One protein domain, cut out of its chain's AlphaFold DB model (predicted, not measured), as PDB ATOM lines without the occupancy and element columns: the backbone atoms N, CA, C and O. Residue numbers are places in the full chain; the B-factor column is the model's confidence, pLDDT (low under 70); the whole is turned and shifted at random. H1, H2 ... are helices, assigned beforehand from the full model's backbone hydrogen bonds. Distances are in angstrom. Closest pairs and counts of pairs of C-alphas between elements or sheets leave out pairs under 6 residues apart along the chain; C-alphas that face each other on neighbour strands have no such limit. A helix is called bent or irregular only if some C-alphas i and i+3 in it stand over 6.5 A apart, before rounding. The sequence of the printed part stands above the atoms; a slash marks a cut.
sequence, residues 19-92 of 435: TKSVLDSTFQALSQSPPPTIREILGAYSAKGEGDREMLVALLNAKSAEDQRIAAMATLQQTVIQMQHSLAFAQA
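Overview. This is residues 19 to 92 of the 435 residues of an uncharacterized protein of Thanatephorus cucumeris (strain AG1-IA) (UniProt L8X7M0). One long straight helix, H3, makes nearly the whole length of a thin, loose rod, and the stretch before it, with the two short helices H1 and H2, runs back beside it in the other direction. The two lines join through a turn at residues 47 to 52, like a long hairpin whose sides stand near each other without touching, while residues 84 to 92 of H3 stick out past the beginning of H1. The printed part has 74 residues with three named helices, H1, H2 and H3 in that order along the chain, and no named strand; its class is all helix. It is extended, with a radius of gyration of the C-alphas of 18.9 A, and its C-alphas span 65 by 19 by 14 A along their three main axes.

Along the chain. H3, residues 53 to 92, is the longest helix, with 40 residues and 58.6 A from first to last C-alpha. Its C-alpha 53 is at (-22.502, -51.589, -19.403) and its C-alpha 92 at (28.824, -25.910, -7.595). H2, residues 38 to 46, has 9 residues and measures 12.5 A. H1, residues 19 to 30, has 12 residues and measures 16.7 A, with C-alpha 19 at (22.456, -42.848, -16.545). No helix is bent or irregular.

Arrangement. H3 touches no helix but is near both others. H1 and H3 are near each other, with 10 pairs of C-alphas within 10 A and no pair within 8 A. H2 and H3 are near each other too, with 9 pairs within 10 A; no pair is within 8 A, but only just, as their closest C-alphas are 8.0 A apart. H1 and H2 are apart, with no C-alpha of the one within 8 A of the other. The x coordinate falls from C-alpha 19 to C-alpha 30 in H1 and from C-alpha 38 to C-alpha 46 in H2, and rises from C-alpha 53 to C-alpha 92 in H3. In H1, H2 and H3 every O i to N i+4 pair is within hydrogen-bond range.

Size, cuts and confidence. The two C-alphas farthest apart, those of Gly 49 and Ala 92, are 65.2 A apart, while the C-alphas of Thr 19 and Ala 92 are 20.2 A apart. Residues 46 to 53 stand free, and so do residues 84 to 92, which belong to H3; without these stretches the body spans 44 by 17 by 12 A. The printed part has no cut. Both links are short but not tight, with 7 residues between H1 and H2 and 6 between H2 and H3. The mean pLDDT of the printed part is 83.6, and the model's confidence is low, under 70, at residue 19, residue 41, residues 44 to 46 and residues 48 to 51; the mean is 92 in H3.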
ATOM      1  N   THR A  19      23.356 -43.557 -15.620       68.31
ATOM      2  CA  THR A  19      22.456 -42.848 -16.545       68.31
ATOM      3  C   THR A  19      21.846 -43.777 -17.590       68.31
ATOM      4  O   THR A  19      20.749 -43.505 -18.069       68.31
ATOM      5  N   LYS A  20      22.505 -44.903 -17.898       75.75
ATOM      6  CA  LYS A  20      22.000 -45.897 -18.852       75.75
ATOM      7  C   LYS A  20      20.702 -46.544 -18.368       75.75
ATOM      8  O   LYS A  20      19.769 -46.624 -19.147       75.75
ATOM      9  N   SER A  21      20.577 -46.864 -17.075       77.94
ATOM     10  CA  SER A  21      19.344 -47.493 -16.561       77.94
ATOM     11  C   SER A  21      18.110 -46.580 -16.619       77.94
ATOM     12  O   SER A  21      17.005 -47.048 -16.883       77.94
ATOM     13  N   VAL A  22      18.287 -45.265 -16.437       75.38
ATOM     14  CA  VAL A  22      17.190 -44.285 -16.552       75.38
ATOM     15  C   VAL A  22      16.763 -44.131 -18.013       75.38
ATOM     16  O   VAL A  22      15.570 -44.022 -18.310       75.38
ATOM     17  N   LEU A  23      17.731 -44.168 -18.934       81.69
ATOM     18  CA  LEU A  23      17.473 -44.156 -20.372       81.69
ATOM     19  C   LEU A  23      16.805 -45.455 -20.848       81.69
ATOM     20  O   LEU A  23      15.861 -45.399 -21.627       81.69
ATOM     21  N   ASP A  24      17.210 -46.608 -20.322       81.19
ATOM     22  CA  ASP A  24      16.587 -47.894 -20.646       81.19
ATOM     23  C   ASP A  24      15.150 -47.967 -20.109       81.19
ATOM     24  O   ASP A  24      14.245 -48.404 -20.818       81.19
ATOM     25  N   SER A  25      14.897 -47.451 -18.899       73.88
ATOM     26  CA  SER A  25      13.545 -47.381 -18.327       73.88
ATOM     27  C   SER A  25      12.626 -46.427 -19.107       73.88
ATOM     28  O   SER A  25      11.455 -46.739 -19.334       73.88
ATOM     29  N   THR A  26      13.154 -45.301 -19.601       72.94
ATOM     30  CA  THR A  26      12.403 -44.404 -20.503       72.94
ATOM     31  C   THR A  26      12.133 -45.058 -21.852       72.94
ATOM     32  O   THR A  26      11.017 -44.955 -22.357       72.94
ATOM     33  N   PHE A  27      13.106 -45.770 -22.423       84.94
ATOM     34  CA  PHE A  27      12.911 -46.494 -23.678       84.94
ATOM     35  C   PHE A  27      11.859 -47.595 -23.534       84.94
ATOM     36  O   PHE A  27      11.007 -47.748 -24.405       84.94
ATOM     37  N   GLN A  28      11.858 -48.306 -22.405       82.62
ATOM     38  CA  GLN A  28      10.874 -49.342 -22.117       82.62
ATOM     39  C   GLN A  28       9.458 -48.757 -21.979       82.62
ATOM     40  O   GLN A  28       8.513 -49.311 -22.540       82.62
ATOM     41  N   ALA A  29       9.312 -47.597 -21.328       75.62
ATOM     42  CA  ALA A  29       8.039 -46.879 -21.237       75.62
ATOM     43  C   ALA A  29       7.547 -46.358 -22.602       75.62
ATOM     44  O   ALA A  29       6.354 -46.417 -22.886       75.62
ATOM     45  N   LEU A  30       8.457 -45.895 -23.466       77.00
ATOM     46  CA  LEU A  30       8.136 -45.453 -24.829       77.00
ATOM     47  C   LEU A  30       7.864 -46.619 -25.793       77.00
ATOM     48  O   LEU A  30       7.179 -46.431 -26.793       77.00
ATOM     49  N   SER A  31       8.392 -47.809 -25.500       84.25
ATOM     50  CA  SER A  31       8.208 -49.015 -26.318       84.25
ATOM     51  C   SER A  31       6.890 -49.750 -26.066       84.25
ATOM     52  O   SER A  31       6.595 -50.723 -26.761       84.25
ATOM     53  N   GLN A  32       6.089 -49.307 -25.091       82.94
ATOM     54  CA  GLN A  32       4.759 -49.870 -24.894       82.94
ATOM     55  C   GLN A  32       3.922 -49.651 -26.157       82.94
ATOM     56  O   GLN A  32       3.865 -48.542 -26.693       82.94
ATOM     57  N   SER A  33       3.305 -50.730 -26.652       71.69
ATOM     58  CA  SER A  33       2.455 -50.690 -27.840       71.69
ATOM     59  C   SER A  33       1.437 -49.559 -27.702       71.69
ATOM     60  O   SER A  33       0.827 -49.449 -26.631       71.69
ATOM     61  N   PRO A  34       1.255 -48.726 -28.744       71.00
ATOM     62  CA  PRO A  34       0.346 -47.594 -28.675       71.00
ATOM     63  C   PRO A  34      -1.029 -48.089 -28.208       71.00
ATOM     64  O   PRO A  34      -1.506 -49.103 -28.727       71.00
ATOM     65  N   PRO A  35      -1.630 -47.446 -27.190       72.12
ATOM     66  CA  PRO A  35      -2.867 -47.926 -26.598       72.12
ATOM     67  C   PRO A  35      -3.958 -48.062 -27.667       72.12
ATOM     68  O   PRO A  35      -3.980 -47.272 -28.618       72.12
ATOM     69  N   PRO A  36      -4.852 -49.058 -27.524       73.38
ATOM     70  CA  PRO A  36      -5.859 -49.362 -28.527       73.38
ATOM     71  C   PRO A  36      -6.694 -48.121 -28.818       73.38
ATOM     72  O   PRO A  36      -7.191 -47.436 -27.919       73.38
ATOM     73  N   THR A  37      -6.817 -47.809 -30.099       82.00
ATOM     74  CA  THR A  37      -7.520 -46.615 -30.546       82.00
ATOM     75  C   THR A  37      -9.011 -46.749 -30.255       82.00
ATOM     76  O   THR A  37      -9.585 -47.838 -30.296       82.00
ATOM     77  N   ILE A  38      -9.692 -45.620 -30.042       72.94
ATOM     78  CA  ILE A  38     -11.155 -45.595 -29.869       72.94
ATOM     79  C   ILE A  38     -11.863 -46.321 -31.028       72.94
ATOM     80  O   ILE A  38     -12.880 -46.971 -30.815       72.94
ATOM     81  N   ARG A  39     -11.305 -46.283 -32.247       76.94
ATOM     82  CA  ARG A  39     -11.836 -47.028 -33.400       76.94
ATOM     83  C   ARG A  39     -11.755 -48.544 -33.236       76.94
ATOM     84  O   ARG A  39     -12.699 -49.218 -33.626       76.94
ATOM     85  N   GLU A  40     -10.677 -49.075 -32.671       75.56
ATOM     86  CA  GLU A  40     -10.533 -50.516 -32.406       75.56
ATOM     87  C   GLU A  40     -11.498 -50.968 -31.310       75.56
ATOM     88  O   GLU A  40     -12.142 -52.008 -31.441       75.56
ATOM     89  N   ILE A  41     -11.679 -50.135 -30.281       69.00
ATOM     90  CA  ILE A  41     -12.630 -50.393 -29.196       69.00
ATOM     91  C   ILE A  41     -14.064 -50.392 -29.736       69.00
ATOM     92  O   ILE A  41     -14.812 -51.325 -29.465       69.00
ATOM     93  N   LEU A  42     -14.434 -49.395 -30.550       76.50
ATOM     94  CA  LEU A  42     -15.761 -49.302 -31.169       76.50
ATOM     95  C   LEU A  42     -15.998 -50.385 -32.242       76.50
ATOM     96  O   LEU A  42     -17.124 -50.854 -32.395       76.50
ATOM     97  N   GLY A  43     -14.956 -50.813 -32.963       73.50
ATOM     98  CA  GLY A  43     -15.029 -51.875 -33.973       73.50
ATOM     99  C   GLY A  43     -15.200 -53.276 -33.379       73.50
ATOM    100  O   GLY A  43     -15.974 -54.072 -33.902       73.50
ATOM    101  N   ALA A  44     -14.554 -53.567 -32.244       67.62
ATOM    102  CA  ALA A  44     -14.826 -54.782 -31.468       67.62
ATOM    103  C   ALA A  44     -16.254 -54.792 -30.883       67.62
ATOM    104  O   ALA A  44     -16.809 -55.850 -30.580       67.62
ATOM    105  N   TYR A  45     -16.847 -53.606 -30.742       62.59
ATOM    106  CA  TYR A  45     -18.147 -53.377 -30.128       62.59
ATOM    107  C   TYR A  45     -19.330 -53.625 -31.062       62.59
ATOM    108  O   TYR A  45     -20.298 -54.285 -30.677       62.59
ATOM    109  N   SER A  46     -19.242 -53.150 -32.306       66.56
ATOM    110  CA  SER A  46     -20.284 -53.363 -33.321       66.56
ATOM    111  C   SER A  46     -20.531 -54.846 -33.616       66.56
ATOM    112  O   SER A  46     -21.617 -55.209 -34.056       66.56
ATOM    113  N   ALA A  47     -19.557 -55.710 -33.320       70.56
ATOM    114  CA  ALA A  47     -19.654 -57.148 -33.518       70.56
ATOM    115  C   ALA A  47     -20.361 -57.916 -32.378       70.56
ATOM    116  O   ALA A  47     -20.701 -59.078 -32.595       70.56
ATOM    117  N   LYS A  48     -20.569 -57.337 -31.175       68.88
ATOM    118  CA  LYS A  48     -20.932 -58.123 -29.966       68.88
ATOM    119  C   LYS A  48     -22.252 -57.777 -29.258       68.88
ATOM    120  O   LYS A  48     -22.656 -58.535 -28.389       68.88
ATOM    121  N   GLY A  49     -22.945 -56.701 -29.638       65.31
ATOM    122  CA  GLY A  49     -24.400 -56.510 -29.442       65.31
ATOM    123  C   GLY A  49     -25.001 -56.434 -28.022       65.31
ATOM    124  O   GLY A  49     -26.119 -55.956 -27.886       65.31
ATOM    125  N   GLU A  50     -24.306 -56.832 -26.957       66.31
ATOM    126  CA  GLU A  50     -24.835 -56.875 -25.574       66.31
ATOM    127  C   GLU A  50     -24.380 -55.660 -24.733       66.31
ATOM    128  O   GLU A  50     -24.225 -55.695 -23.511       66.31
ATOM    129  N   GLY A  51     -24.069 -54.571 -25.438       67.88
ATOM    130  CA  GLY A  51     -23.005 -53.660 -25.069       67.88
ATOM    131  C   GLY A  51     -23.438 -52.246 -24.705       67.88
ATOM    132  O   GLY A  51     -23.510 -51.387 -25.563       67.88
ATOM    133  N   ASP A  52     -23.597 -51.952 -23.419       78.75
ATOM    134  CA  ASP A  52     -23.535 -50.550 -22.956       78.75
ATOM    135  C   ASP A  52     -22.882 -50.464 -21.568       78.75
ATOM    136  O   ASP A  52     -22.000 -49.648 -21.304       78.75
ATOM    137  N   ARG A  53     -23.192 -51.429 -20.692       85.81
ATOM    138  CA  ARG A  53     -22.502 -51.589 -19.403       85.81
ATOM    139  C   ARG A  53     -21.013 -51.889 -19.578       85.81
ATOM    140  O   ARG A  53     -20.179 -51.220 -18.976       85.81
ATOM    141  N   GLU A  54     -20.678 -52.856 -20.428       77.44
ATOM    142  CA  GLU A  54     -19.281 -53.205 -20.700       77.44
ATOM    143  C   GLU A  54     -18.561 -52.088 -21.486       77.44
ATOM    144  O   GLU A  54     -17.351 -51.941 -21.350       77.44
ATOM    145  N   MET A  55     -19.291 -51.237 -22.234       78.31
ATOM    146  CA  MET A  55     -18.735 -50.028 -22.875       78.31
ATOM    147  C   MET A  55     -18.303 -49.042 -21.810       78.31
ATOM    148  O   MET A  55     -17.179 -48.554 -21.842       78.31
ATOM    149  N   LEU A  56     -19.195 -48.746 -20.864       83.38
ATOM    150  CA  LEU A  56     -18.911 -47.806 -19.791       83.38
ATOM    151  C   LEU A  56     -17.739 -48.293 -18.938       83.38
ATOM    152  O   LEU A  56     -16.858 -47.498 -18.626       83.38
ATOM    153  N   VAL A  57     -17.668 -49.591 -18.628       85.12
ATOM    154  CA  VAL A  57     -16.522 -50.172 -17.909       85.12
ATOM    155  C   VAL A  57     -15.239 -50.084 -18.741       85.12
ATOM    156  O   VAL A  57     -14.214 -49.656 -18.216       85.12
ATOM    157  N   ALA A  58     -15.278 -50.409 -20.037       83.56
ATOM    158  CA  ALA A  58     -14.112 -50.303 -20.915       83.56
ATOM    159  C   ALA A  58     -13.627 -48.852 -21.076       83.56
ATOM    160  O   ALA A  58     -12.427 -48.606 -21.001       83.56
ATOM    161  N   LEU A  59     -14.535 -47.882 -21.232       83.00
ATOM    162  CA  LEU A  59     -14.207 -46.455 -21.292       83.00
ATOM    163  C   LEU A  59     -13.636 -45.942 -19.969       83.00
ATOM    164  O   LEU A  59     -12.671 -45.180 -19.987       83.00
ATOM    165  N   LEU A  60     -14.198 -46.356 -18.830       90.50
ATOM    166  CA  LEU A  60     -13.671 -45.999 -17.512       90.50
ATOM    167  C   LEU A  60     -12.273 -46.590 -17.296       90.50
ATOM    168  O   LEU A  60     -11.380 -45.871 -16.853       90.50
ATOM    169  N   ASN A  61     -12.058 -47.851 -17.676       86.25
ATOM    170  CA  ASN A  61     -10.753 -48.502 -17.584       86.25
ATOM    171  C   ASN A  61      -9.732 -47.845 -18.520       86.25
ATOM    172  O   ASN A  61      -8.644 -47.493 -18.073       86.25
ATOM    173  N   ALA A  62     -10.093 -47.599 -19.782       87.56
ATOM    174  CA  ALA A  62      -9.237 -46.910 -20.746       87.56
ATOM    175  C   ALA A  62      -8.863 -45.500 -20.266       87.56
ATOM    176  O   ALA A  62      -7.701 -45.108 -20.341       87.56
ATOM    177  N   LYS A  63      -9.822 -44.758 -19.699       93.31
ATOM    178  CA  LYS A  63      -9.563 -43.440 -19.114       93.31
ATOM    179  C   LYS A  63      -8.639 -43.520 -17.900       93.31
ATOM    180  O   LYS A  63      -7.692 -42.748 -17.815       93.31
ATOM    181  N   SER A  64      -8.869 -44.476 -17.000       93.94
ATOM    182  CA  SER A  64      -8.001 -44.675 -15.835       93.94
ATOM    183  C   SER A  64      -6.569 -45.061 -16.230       93.94
ATOM    184  O   SER A  64      -5.621 -44.619 -15.585       93.94
ATOM    185  N   ALA A  65      -6.397 -45.823 -17.315       90.12
ATOM    186  CA  ALA A  65      -5.088 -46.167 -17.860       90.12
ATOM    187  C   ALA A  65      -4.366 -44.936 -18.437       90.12
ATOM    188  O   ALA A  65      -3.163 -44.779 -18.237       90.12
ATOM    189  N   GLU A  66      -5.093 -44.026 -19.090       89.75
ATOM    190  CA  GLU A  66      -4.519 -42.766 -19.573       89.75
ATOM    191  C   GLU A  66      -4.104 -41.845 -18.414       89.75
ATOM    192  O   GLU A  66      -2.993 -41.310 -18.426       89.75
ATOM    193  N   ASP A  67      -4.925 -41.729 -17.366       94.50
ATOM    194  CA  ASP A  67      -4.578 -40.957 -16.166       94.50
ATOM    195  C   ASP A  67      -3.316 -41.523 -15.477       94.50
ATOM    196  O   ASP A  67      -2.437 -40.767 -15.052       94.50
ATOM    197  N   GLN A  68      -3.168 -42.856 -15.424       93.06
ATOM    198  CA  GLN A  68      -1.954 -43.515 -14.920       93.06
ATOM    199  C   GLN A  68      -0.721 -43.205 -15.778       93.06
ATOM    200  O   GLN A  68       0.354 -42.935 -15.234       93.06
ATOM    201  N   ARG A  69      -0.861 -43.193 -17.109       91.81
ATOM    202  CA  ARG A  69       0.224 -42.842 -18.035       91.81
ATOM    203  C   ARG A  69       0.693 -41.401 -17.831       91.81
ATOM    204  O   ARG A  69       1.897 -41.158 -17.742       91.81
ATOM    205  N   ILE A  70      -0.241 -40.457 -17.705       91.81
ATOM    206  CA  ILE A  70       0.067 -39.040 -17.456       91.81
ATOM    207  C   ILE A  70       0.786 -38.877 -16.110       91.81
ATOM    208  O   ILE A  70       1.805 -38.186 -16.038       91.81
ATOM    209  N   ALA A  71       0.319 -39.555 -15.057       93.94
ATOM    210  CA  ALA A  71       0.968 -39.531 -13.747       93.94
ATOM    211  C   ALA A  71       2.397 -40.106 -13.787       93.94
ATOM    212  O   ALA A  71       3.318 -39.526 -13.203       93.94
ATOM    213  N   ALA A  72       2.607 -41.209 -14.515       90.88
ATOM    214  CA  ALA A  72       3.928 -41.801 -14.708       90.88
ATOM    215  C   ALA A  72       4.870 -40.848 -15.463       90.88
ATOM    216  O   ALA A  72       6.006 -40.642 -15.036       90.88
ATOM    217  N   MET A  73       4.389 -40.201 -16.529       93.56
ATOM    218  CA  MET A  73       5.166 -39.206 -17.277       93.56
ATOM    219  C   MET A  73       5.531 -37.984 -16.426       93.56
ATOM    220  O   MET A  73       6.679 -37.544 -16.462       93.56
ATOM    221  N   ALA A  74       4.596 -37.450 -15.636       94.88
ATOM    222  CA  ALA A  74       4.862 -36.319 -14.747       94.88
ATOM    223  C   ALA A  74       5.903 -36.676 -13.672       94.88
ATOM    224  O   ALA A  74       6.839 -35.913 -13.425       94.88
ATOM    225  N   THR A  75       5.789 -37.873 -13.088       93.88
ATOM    226  CA  THR A  75       6.766 -38.394 -12.119       93.88
ATOM    227  C   THR A  75       8.148 -38.508 -12.759       93.88
ATOM    228  O   THR A  75       9.142 -38.063 -12.189       93.88
ATOM    229  N   LEU A  76       8.215 -39.027 -13.984       94.38
ATOM    230  CA  LEU A  76       9.454 -39.141 -14.743       94.38
ATOM    231  C   LEU A  76      10.090 -37.766 -14.981       94.38
ATOM    232  O   LEU A  76      11.260 -37.564 -14.657       94.38
ATOM    233  N   GLN A  77       9.320 -36.789 -15.459       95.00
ATOM    234  CA  GLN A  77       9.803 -35.417 -15.642       95.00
ATOM    235  C   GLN A  77      10.348 -34.828 -14.335       95.00
ATOM    236  O   GLN A  77      11.431 -34.238 -14.323       95.00
ATOM    237  N   GLN A  78       9.652 -35.050 -13.219       96.31
ATOM    238  CA  GLN A  78      10.093 -34.593 -11.905       96.31
ATOM    239  C   GLN A  78      11.417 -35.246 -11.478       96.31
ATOM    240  O   GLN A  78      12.296 -34.551 -10.966       96.31
ATOM    241  N   THR A  79      11.603 -36.546 -11.733       95.56
ATOM    242  CA  THR A  79      12.873 -37.234 -11.434       95.56
ATOM    243  C   THR A  79      14.035 -36.706 -12.273       95.56
ATOM    244  O   THR A  79      15.124 -36.493 -11.741       95.56
ATOM    245  N   VAL A  80      13.810 -36.408 -13.557       94.69
ATOM    246  CA  VAL A  80      14.843 -35.841 -14.438       94.69
ATOM    247  C   VAL A  80      15.268 -34.457 -13.950       94.69
ATOM    248  O   VAL A  80      16.465 -34.192 -13.836       94.69
ATOM    249  N   ILE A  81      14.310 -33.600 -13.587       96.12
ATOM    250  CA  ILE A  81      14.598 -32.266 -13.042       96.12
ATOM    251  C   ILE A  81      15.357 -32.377 -11.710       96.12
ATOM    252  O   ILE A  81      16.351 -31.677 -11.508       96.12
ATOM    253  N   GLN A  82      14.953 -33.284 -10.813       96.00
ATOM    254  CA  GLN A  82      15.667 -33.514  -9.549       96.00
ATOM    255  C   GLN A  82      17.101 -34.012  -9.763       96.00
ATOM    256  O   GLN A  82      18.020 -33.575  -9.063       96.00
ATOM    257  N   MET A  83      17.315 -34.894 -10.739       94.88
ATOM    258  CA  MET A  83      18.644 -35.399 -11.077       94.88
ATOM    259  C   MET A  83      19.534 -34.282 -11.633       94.88
ATOM    260  O   MET A  83      20.674 -34.129 -11.195       94.88
ATOM    261  N   GLN A  84      19.006 -33.451 -12.537       95.31
ATOM    262  CA  GLN A  84      19.721 -32.289 -13.072       95.31
ATOM    263  C   GLN A  84      20.090 -31.292 -11.970       95.31
ATOM    264  O   GLN A  84      21.228 -30.827 -11.915       95.31
ATOM    265  N   HIS A  85      19.165 -31.018 -11.048       96.50
ATOM    266  CA  HIS A  85      19.422 -30.129  -9.919       96.50
ATOM    267  C   HIS A  85      20.509 -30.685  -8.985       96.50
ATOM    268  O   HIS A  85      21.380 -29.948  -8.528       96.50
ATOM    269  N   SER A  86      20.500 -31.999  -8.740       94.19
ATOM    270  CA  SER A  86      21.517 -32.671  -7.918       94.19
ATOM    271  C   SER A  86      22.909 -32.589  -8.551       94.19
ATOM    272  O   SER A  86      23.891 -32.334  -7.854       94.19
ATOM    273  N   LEU A  87      23.000 -32.738  -9.876       95.81
ATOM    274  CA  LEU A  87      24.254 -32.609 -10.622       95.81
ATOM    275  C   LEU A  87      24.781 -31.170 -10.621       95.81
ATOM    276  O   LEU A  87      25.962 -30.958 -10.350       95.81
ATOM    277  N   ALA A  88      23.914 -30.184 -10.864       94.56
ATOM    278  CA  ALA A  88      24.286 -28.771 -10.807       94.56
ATOM    279  C   ALA A  88      24.796 -28.383  -9.408       94.56
ATOM    280  O   ALA A  88      25.811 -27.697  -9.271       94.56
ATOM    281  N   PHE A  89      24.142 -28.888  -8.359       96.56
ATOM    282  CA  PHE A  89      24.562 -28.660  -6.981       96.56
ATOM    283  C   PHE A  89      25.921 -29.306  -6.666       96.56
ATOM    284  O   PHE A  89      26.783 -28.666  -6.064       96.56
ATOM    285  N   ALA A  90      26.154 -30.543  -7.116       94.31
ATOM    286  CA  ALA A  90      27.445 -31.212  -6.955       94.31
ATOM    287  C   ALA A  90      28.582 -30.473  -7.688       94.31
ATOM    288  O   ALA A  90      29.678 -30.336  -7.144       94.31
ATOM    289  N   GLN A  91      28.319 -29.942  -8.887       94.12
ATOM    290  CA  GLN A  91      29.290 -29.132  -9.631       94.12
ATOM    291  C   GLN A  91      29.621 -27.819  -8.915       94.12
ATOM    292  O   GLN A  91      30.795 -27.462  -8.806       94.12
ATOM    293  N   ALA A  92      28.614 -27.130  -8.371       94.06
ATOM    294  CA  ALA A  92      28.824 -25.910  -7.595       94.06
ATOM    295  C   ALA A  92      29.690 -26.164  -6.347       94.06
ATOM    296  O   ALA A  92      30.584 -25.376  -6.039       94.06
TER     297      ALA A  92